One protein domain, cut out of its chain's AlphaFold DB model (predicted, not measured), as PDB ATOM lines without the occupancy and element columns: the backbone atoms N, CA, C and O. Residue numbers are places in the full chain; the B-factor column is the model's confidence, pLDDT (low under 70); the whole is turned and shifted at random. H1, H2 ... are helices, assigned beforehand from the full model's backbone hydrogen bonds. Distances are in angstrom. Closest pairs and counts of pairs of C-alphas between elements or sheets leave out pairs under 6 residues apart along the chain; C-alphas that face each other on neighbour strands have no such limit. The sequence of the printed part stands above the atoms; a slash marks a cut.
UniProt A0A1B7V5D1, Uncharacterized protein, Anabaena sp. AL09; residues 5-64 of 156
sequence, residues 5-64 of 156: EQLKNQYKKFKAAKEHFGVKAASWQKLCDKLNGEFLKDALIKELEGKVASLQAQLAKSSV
ATOM      1  N   GLU A   5     -54.932 -20.552 160.811       87.25
ATOM      2  CA  GLU A   5     -53.909 -20.790 159.791       87.25
ATOM      3  C   GLU A   5     -52.747 -21.608 160.344       87.25
ATOM      4  O   GLU A   5     -52.317 -22.564 159.705       87.25
ATOM      5  N   GLN A   6     -52.301 -21.310 161.569       87.81
ATOM      6  CA  GLN A   6     -51.267 -22.093 162.246       87.81
ATOM      7  C   GLN A   6     -51.703 -23.546 162.437       87.81
ATOM      8  O   GLN A   6     -50.965 -24.461 162.076       87.81
ATOM      9  N   LEU A   7     -52.925 -23.771 162.930       87.00
ATOM     10  CA  LEU A   7     -53.450 -25.120 163.153       87.00
ATOM     11  C   LEU A   7     -53.597 -25.913 161.847       87.00
ATOM     12  O   LEU A   7     -53.295 -27.105 161.822       87.00
ATOM     13  N   LYS A   8     -54.021 -25.264 160.756       88.50
ATOM     14  CA  LYS A   8     -54.135 -25.898 159.432       88.50
ATOM     15  C   LYS A   8     -52.777 -26.177 158.787       88.50
ATOM     16  O   LYS A   8     -52.621 -27.209 158.140       88.50
ATOM     17  N   ASN A   9     -51.803 -25.286 158.973       88.12
ATOM     18  CA  ASN A   9     -50.448 -25.472 158.454       88.12
ATOM     19  C   ASN A   9     -49.719 -26.595 159.197       88.12
ATOM     20  O   ASN A   9     -49.028 -27.402 158.576       88.12
ATOM     21  N   GLN A  10     -49.909 -26.677 160.513       88.69
ATOM     22  CA  GLN A  10     -49.274 -27.682 161.361       88.69
ATOM     23  C   GLN A  10     -49.947 -29.056 161.228       88.69
ATOM     24  O   GLN A  10     -49.269 -30.081 161.191       88.69
ATOM     25  N   TYR A  11     -51.275 -29.089 161.073       87.44
ATOM     26  CA  TYR A  11     -52.041 -30.316 160.878       87.44
ATOM     27  C   TYR A  11     -52.832 -30.253 159.571       87.44
ATOM     28  O   TYR A  11     -53.919 -29.684 159.494       87.44
ATOM     29  N   LYS A  12     -52.334 -30.951 158.542       83.06
ATOM     30  CA  LYS A  12     -52.965 -31.011 157.207       83.06
ATOM     31  C   LYS A  12     -54.409 -31.538 157.213       83.06
ATOM     32  O   LYS A  12     -55.151 -31.317 156.261       83.06
ATOM     33  N   LYS A  13     -54.820 -32.275 158.252       90.75
ATOM     34  CA  LYS A  13     -56.174 -32.833 158.396       90.75
ATOM     35  C   LYS A  13     -56.746 -32.512 159.772       90.75
ATOM     36  O   LYS A  13     -56.097 -32.738 160.788       90.75
ATOM     37  N   PHE A  14     -58.016 -32.104 159.802       87.56
ATOM     38  CA  PHE A  14     -58.730 -31.770 161.041       87.56
ATOM     39  C   PHE A  14     -58.799 -32.938 162.028       87.56
ATOM     40  O   PHE A  14     -58.664 -32.748 163.234       87.56
ATOM     41  N   LYS A  15     -58.970 -34.161 161.511       88.75
ATOM     42  CA  LYS A  15     -58.991 -35.382 162.324       88.75
ATOM     43  C   LYS A  15     -57.683 -35.567 163.102       88.75
ATOM     44  O   LYS A  15     -57.741 -35.792 164.303       88.75
ATOM     45  N   ALA A  16     -56.543 -35.368 162.441       88.44
ATOM     46  CA  ALA A  16     -55.227 -35.476 163.068       88.44
ATOM     47  C   ALA A  16     -55.023 -34.411 164.157       88.44
ATOM     48  O   ALA A  16     -54.512 -34.718 165.227       88.44
ATOM     49  N   ALA A  17     -55.488 -33.179 163.921       87.12
ATOM     50  CA  ALA A  17     -55.426 -32.121 164.930       87.12
ATOM     51  C   ALA A  17     -56.273 -32.470 166.169       87.12
ATOM     52  O   ALA A  17     -55.818 -32.331 167.300       87.12
ATOM     53  N   LYS A  18     -57.495 -32.981 165.974       89.75
ATOM     54  CA  LYS A  18     -58.367 -33.412 167.079       89.75
ATOM     55  C   LYS A  18     -57.777 -34.552 167.900       89.75
ATOM     56  O   LYS A  18     -57.921 -34.539 169.116       89.75
ATOM     57  N   GLU A  19     -57.178 -35.534 167.236       88.06
ATOM     58  CA  GLU A  19     -56.531 -36.671 167.898       88.06
ATOM     59  C   GLU A  19     -55.314 -36.209 168.698       88.06
ATOM     60  O   GLU A  19     -55.178 -36.590 169.854       88.06
ATOM     61  N   HIS A  20     -54.498 -35.314 168.133       88.75
ATOM     62  CA  HIS A  20     -53.325 -34.767 168.808       88.75
ATOM     63  C   HIS A  20     -53.674 -33.998 170.088       88.75
ATOM     64  O   HIS A  20     -53.043 -34.195 171.121       88.75
ATOM     65  N   PHE A  21     -54.675 -33.114 170.033       86.31
ATOM     66  CA  PHE A  21     -55.081 -32.325 171.200       86.31
ATOM     67  C   PHE A  21     -56.071 -33.060 172.117       86.31
ATOM     68  O   PHE A  21     -56.390 -32.560 173.188       86.31
ATOM     69  N   GLY A  22     -56.619 -34.208 171.704       85.62
ATOM     70  CA  GLY A  22     -57.649 -34.926 172.466       85.62
ATOM     71  C   GLY A  22     -58.990 -34.183 172.584       85.62
ATOM     72  O   GLY A  22     -59.858 -34.573 173.364       85.62
ATOM     73  N   VAL A  23     -59.208 -33.116 171.802       84.12
ATOM     74  CA  VAL A  23     -60.382 -32.240 171.927       84.12
ATOM     75  C   VAL A  23     -61.477 -32.620 170.928       84.12
ATOM     76  O   VAL A  23     -61.308 -32.601 169.703       84.12
ATOM     77  N   LYS A  24     -62.690 -32.877 171.434       87.19
ATOM     78  CA  LYS A  24     -63.886 -33.034 170.591       87.19
ATOM     79  C   LYS A  24     -64.321 -31.677 170.028       87.19
ATOM     80  O   LYS A  24     -65.002 -30.906 170.702       87.19
ATOM     81  N   ALA A  25     -63.967 -31.393 168.778       87.44
ATOM     82  CA  ALA A  25     -64.429 -30.219 168.034       87.44
ATOM     83  C   ALA A  25     -65.169 -30.611 166.741       87.44
ATOM     84  O   ALA A  25     -64.899 -31.665 166.156       87.44
ATOM     85  N   ALA A  26     -66.113 -29.762 166.315       88.88
ATOM     86  CA  ALA A  26     -66.917 -29.959 165.101       88.88
ATOM     87  C   ALA A  26     -66.382 -29.180 163.885       88.88
ATOM     88  O   ALA A  26     -66.716 -29.506 162.753       88.88
ATOM     89  N   SER A  27     -65.538 -28.170 164.104       90.88
ATOM     90  CA  SER A  27     -64.889 -27.391 163.049       90.88
ATOM     91  C   SER A  27     -63.532 -26.877 163.521       90.88
ATOM     92  O   SER A  27     -63.258 -26.852 164.725       90.88
ATOM     93  N   TRP A  28     -62.694 -26.438 162.580       89.69
ATOM     94  CA  TRP A  28     -61.417 -25.789 162.885       89.69
ATOM     95  C   TRP A  28     -61.584 -24.564 163.782       89.69
ATOM     96  O   TRP A  28     -60.807 -24.399 164.716       89.69
ATOM     97  N   GLN A  29     -62.623 -23.755 163.543       88.25
ATOM     98  CA  GLN A  29     -62.921 -22.590 164.376       88.25
ATOM     99  C   GLN A  29     -63.210 -23.031 165.811       88.25
ATOM    100  O   GLN A  29     -62.526 -22.599 166.727       88.25
ATOM    101  N   LYS A  30     -64.105 -24.013 166.002       88.00
ATOM    102  CA  LYS A  30     -64.424 -24.532 167.341       88.00
ATOM    103  C   LYS A  30     -63.234 -25.195 168.039       88.00
ATOM    104  O   LYS A  30     -63.203 -25.225 169.264       88.00
ATOM    105  N   LEU A  31     -62.292 -25.778 167.297       88.62
ATOM    106  CA  LEU A  31     -61.051 -26.306 167.871       88.62
ATOM    107  C   LEU A  31     -60.150 -25.162 168.345       88.62
ATOM    108  O   LEU A  31     -59.684 -25.193 169.477       88.62
ATOM    109  N   CYS A  32     -59.966 -24.144 167.506       88.88
ATOM    110  CA  CYS A  32     -59.199 -22.948 167.832       88.88
ATOM    111  C   CYS A  32     -59.783 -22.221 169.054       88.88
ATOM    112  O   CYS A  32     -59.046 -21.891 169.977       88.88
ATOM    113  N   ASP A  33     -61.108 -22.047 169.100       87.00
ATOM    114  CA  ASP A  33     -61.817 -21.408 170.211       87.00
ATOM    115  C   ASP A  33     -61.655 -22.199 171.513       87.00
ATOM    116  O   ASP A  33     -61.473 -21.609 172.573       87.00
ATOM    117  N   LYS A  34     -61.681 -23.539 171.455       86.44
ATOM    118  CA  LYS A  34     -61.470 -24.390 172.637       86.44
ATOM    119  C   LYS A  34     -60.039 -24.312 173.160       86.44
ATOM    120  O   LYS A  34     -59.857 -24.101 174.352       86.44
ATOM    121  N   LEU A  35     -59.050 -24.425 172.273       87.12
ATOM    122  CA  LEU A  35     -57.634 -24.328 172.642       87.12
ATOM    123  C   LEU A  35     -57.295 -22.941 173.204       87.12
ATOM    124  O   LEU A  35     -56.566 -22.818 174.182       87.12
ATOM    125  N   ASN A  36     -57.858 -21.885 172.614       85.06
ATOM    126  CA  ASN A  36     -57.685 -20.524 173.109       85.06
ATOM    127  C   ASN A  36     -58.479 -20.264 174.389       85.06
ATOM    128  O   ASN A  36     -58.001 -19.533 175.245       85.06
ATOM    129  N   GLY A  37     -59.657 -20.866 174.548       80.44
ATOM    130  CA  GLY A  37     -60.438 -20.798 175.777       80.44
ATOM    131  C   GLY A  37     -59.717 -21.444 176.959       80.44
ATOM    132  O   GLY A  37     -59.738 -20.887 178.050       80.44
ATOM    133  N   GLU A  38     -59.043 -22.576 176.750       76.94
ATOM    134  CA  GLU A  38     -58.177 -23.190 177.768       76.94
ATOM    135  C   GLU A  38     -56.943 -22.330 178.054       76.94
ATOM    136  O   GLU A  38     -56.683 -22.017 179.208       76.94
ATOM    137  N   PHE A  39     -56.276 -21.810 177.021       76.19
ATOM    138  CA  PHE A  39     -55.153 -20.883 177.200       76.19
ATOM    139  C   PHE A  39     -55.537 -19.611 177.981       76.19
ATOM    140  O   PHE A  39     -54.769 -19.131 178.812       76.19
ATOM    141  N   LEU A  40     -56.724 -19.052 177.726       77.12
ATOM    142  CA  LEU A  40     -57.245 -17.888 178.450       77.12
ATOM    143  C   LEU A  40     -57.605 -18.233 179.899       77.12
ATOM    144  O   LEU A  40     -57.387 -17.407 180.781       77.12
ATOM    145  N   LYS A  41     -58.120 -19.443 180.157       78.62
ATOM    146  CA  LYS A  41     -58.334 -19.934 181.524       78.62
ATOM    147  C   LYS A  41     -57.011 -20.074 182.266       78.62
ATOM    148  O   LYS A  41     -56.924 -19.589 183.382       78.62
ATOM    149  N   ASP A  42     -55.984 -20.642 181.642       78.00
ATOM    150  CA  ASP A  42     -54.656 -20.773 182.250       78.00
ATOM    151  C   ASP A  42     -54.009 -19.408 182.523       78.00
ATOM    152  O   ASP A  42     -53.386 -19.202 183.565       78.00
ATOM    153  N   ALA A  43     -54.186 -18.444 181.614       77.69
ATOM    154  CA  ALA A  43     -53.731 -17.071 181.815       77.69
ATOM    155  C   ALA A  43     -54.462 -16.390 182.984       77.69
ATOM    156  O   ALA A  43     -53.820 -15.754 183.820       77.69
ATOM    157  N   LEU A  44     -55.784 -16.567 183.077       83.12
ATOM    158  CA  LEU A  44     -56.594 -16.048 184.177       83.12
ATOM    159  C   LEU A  44     -56.244 -16.723 185.509       83.12
ATOM    160  O   LEU A  44     -56.174 -16.042 186.526       83.12
ATOM    161  N   ILE A  45     -55.990 -18.035 185.511       83.69
ATOM    162  CA  ILE A  45     -55.533 -18.778 186.691       83.69
ATOM    163  C   ILE A  45     -54.211 -18.192 187.181       83.69
ATOM    164  O   ILE A  45     -54.130 -17.827 188.346       83.69
ATOM    165  N   LYS A  46     -53.226 -17.983 186.300       83.75
ATOM    166  CA  LYS A  46     -51.956 -17.340 186.678       83.75
ATOM    167  C   LYS A  46     -52.133 -15.922 187.218       83.75
ATOM    168  O   LYS A  46     -51.451 -15.533 188.164       83.75
ATOM    169  N   GLU A  47     -53.028 -15.132 186.628       86.06
ATOM    170  CA  GLU A  47     -53.327 -13.785 187.124       86.06
ATOM    171  C   GLU A  47     -53.966 -13.833 188.521       86.06
ATOM    172  O   GLU A  47     -53.582 -13.072 189.413       86.06
ATOM    173  N   LEU A  48     -54.919 -14.745 188.731       85.94
ATOM    174  CA  LEU A  48     -55.571 -14.960 190.020       85.94
ATOM    175  C   LEU A  48     -54.590 -15.492 191.066       85.94
ATOM    176  O   LEU A  48     -54.588 -14.981 192.178       85.94
ATOM    177  N   GLU A  49     -53.722 -16.439 190.718       87.44
ATOM    178  CA  GLU A  49     -52.640 -16.929 191.580       87.44
ATOM    179  C   GLU A  49     -51.701 -15.789 191.991       87.44
ATOM    180  O   GLU A  49     -51.367 -15.659 193.166       87.44
ATOM    181  N   GLY A  50     -51.340 -14.898 191.060       86.50
ATOM    182  CA  GLY A  50     -50.549 -13.703 191.356       86.50
ATOM    183  C   GLY A  50     -51.265 -12.720 192.287       86.50
ATOM    184  O   GLY A  50     -50.656 -12.186 193.217       86.50
ATOM    185  N   LYS A  51     -52.573 -12.507 192.095       87.31
ATOM    186  CA  LYS A  51     -53.395 -11.694 193.008       87.31
ATOM    187  C   LYS A  51     -53.527 -12.342 194.378       87.31
ATOM    188  O   LYS A  51     -53.425 -11.630 195.366       87.31
ATOM    189  N   VAL A  52     -53.704 -13.661 194.453       85.38
ATOM    190  CA  VAL A  52     -53.740 -14.412 195.714       85.38
ATOM    191  C   VAL A  52     -52.401 -14.298 196.426       85.38
ATOM    192  O   VAL A  52     -52.402 -13.957 197.597       85.38
ATOM    193  N   ALA A  53     -51.272 -14.470 195.740       82.31
ATOM    194  CA  ALA A  53     -49.950 -14.298 196.337       82.31
ATOM    195  C   ALA A  53     -49.714 -12.856 196.821       82.31
ATOM    196  O   ALA A  53     -49.185 -12.644 197.906       82.31
ATOM    197  N   SER A  54     -50.151 -11.853 196.052       82.88
ATOM    198  CA  SER A  54     -50.084 -10.439 196.445       82.88
ATOM    199  C   SER A  54     -50.977 -10.135 197.648       82.88
ATOM    200  O   SER A  54     -50.526  -9.502 198.596       82.88
ATOM    201  N   LEU A  55     -52.217 -10.627 197.653       79.00
ATOM    202  CA  LEU A  55     -53.147 -10.490 198.771       79.00
ATOM    203  C   LEU A  55     -52.678 -11.274 199.992       79.00
ATOM    204  O   LEU A  55     -52.842 -10.787 201.094       79.00
ATOM    205  N   GLN A  56     -52.054 -12.438 199.826       73.75
ATOM    206  CA  GLN A  56     -51.429 -13.200 200.906       73.75
ATOM    207  C   GLN A  56     -50.180 -12.500 201.430       73.75
ATOM    208  O   GLN A  56     -49.945 -12.540 202.625       73.75
ATOM    209  N   ALA A  57     -49.401 -11.826 200.585       74.88
ATOM    210  CA  ALA A  57     -48.270 -11.014 201.021       74.88
ATOM    211  C   ALA A  57     -48.733  -9.726 201.717       74.88
ATOM    212  O   ALA A  57     -48.114  -9.297 202.682       74.88
ATOM    213  N   GLN A  58     -49.823  -9.113 201.254       74.69
ATOM    214  CA  GLN A  58     -50.468  -7.976 201.911       74.69
ATOM    215  C   GLN A  58     -51.125  -8.396 203.219       74.69
ATOM    216  O   GLN A  58     -50.964  -7.692 204.202       74.69
ATOM    217  N   LEU A  59     -51.778  -9.558 203.252       64.62
ATOM    218  CA  LEU A  59     -52.319 -10.161 204.457       64.62
ATOM    219  C   LEU A  59     -51.186 -10.544 205.392       64.62
ATOM    220  O   LEU A  59     -51.287 -10.221 206.545       64.62
ATOM    221  N   ALA A  60     -50.073 -11.116 204.937       59.91
ATOM    222  CA  ALA A  60     -48.910 -11.388 205.783       59.91
ATOM    223  C   ALA A  60     -48.250 -10.097 206.291       59.91
ATOM    224  O   ALA A  60     -47.705 -10.082 207.389       59.91
ATOM    225  N   LYS A  61     -48.318  -9.001 205.523       62.38
ATOM    226  CA  LYS A  61     -47.898  -7.663 205.962       62.38
ATOM    227  C   LYS A  61     -48.901  -7.011 206.921       62.38
ATOM    228  O   LYS A  61     -48.468  -6.283 207.802       62.38
ATOM    229  N   SER A  62     -50.202  -7.273 206.782       54.62
ATOM    230  CA  SER A  62     -51.265  -6.793 207.680       54.62
ATOM    231  C   SER A  62     -51.564  -7.755 208.840       54.62
ATOM    232  O   SER A  62     -52.328  -7.418 209.734       54.62
ATOM    233  N   SER A  63     -51.011  -8.969 208.777       42.62
ATOM    234  CA  SER A  63     -51.035 -10.074 209.740       42.62
ATOM    235  C   SER A  63     -49.629 -10.371 210.259       42.62
ATOM    236  O   SER A  63     -49.421 -11.384 210.934       42.62
ATOM    237  N   VAL A  64     -48.681  -9.444 210.065       48.31
ATOM    238  CA  VAL A  64     -47.980  -8.939 211.244       48.31
ATOM    239  C   VAL A  64     -49.134  -8.585 212.163       48.31
ATOM    240  O   VAL A  64     -49.854  -7.639 211.857       48.31
TER     241      VAL A  64
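Overview. This is residues 5 to 64 of the 156 residues of an uncharacterized protein of Anabaena sp. AL09 (UniProt A0A1B7V5D1). A small head with a long single helix sticking out of it: the short helices H1 and H2, their links and the first residues of H3 make the head, and residues 36 to 64, of which 36 to 62 belong to H3, stand free as a long arm. In the head, H1 stands crosswise to both H2 and H3. The printed part has 60 residues with three named helices, H1, H2 and H3 in chain order, and no named strand; the class is all helix. The whole is extended, with a radius of gyration of the C-alphas of 18.6 A, and spans 59 by 19 by 16 A, the arm making the length.

Arrangement. H1, residues 5 to 10, is close but not clearly touching to H2, residues 14 to 21; their closest C-alphas, of Leu 7 and Ala 17, are 7.5 A apart. Their lines are about perpendicular, at 78 degrees. H3, residues 28 to 62, is also close to H1 but not clearly touching, the closest C-alphas being those of Leu 7 and Cys 32, 7.7 A apart, with the lines about perpendicular at 80 degrees. H2 and H3 are close but not clearly touching at Phe 14 and Trp 28, whose C-alphas, the closest of the two helices, are 6.8 A apart. They run the same way at a shallow tilt of 24 degrees. In H1, H2 and H3 every O i to N i+4 pair is within hydrogen-bond range.

Along the chain. H1 begins at C-alpha 5 (-53.909, -20.790, 159.791) and measures 8.5 A. H2 measures 10.8 A. H3 runs 49.7 A from C-alpha 28 (-61.417, -25.789, 162.885) to C-alpha 62 (-51.265, -6.793, 207.680).

Size, cuts and confidence. The two C-alphas farthest apart, of Lys 12 and Val 64, are 58.6 A apart. Without the free stretch, 31 residues span 19 by 16 by 13 A. The link from H1 to H2 is tight and that from H2 to H3 is short. The printed part has no cut. Its mean pLDDT is 82.0; residues 59 to 64 are under 70.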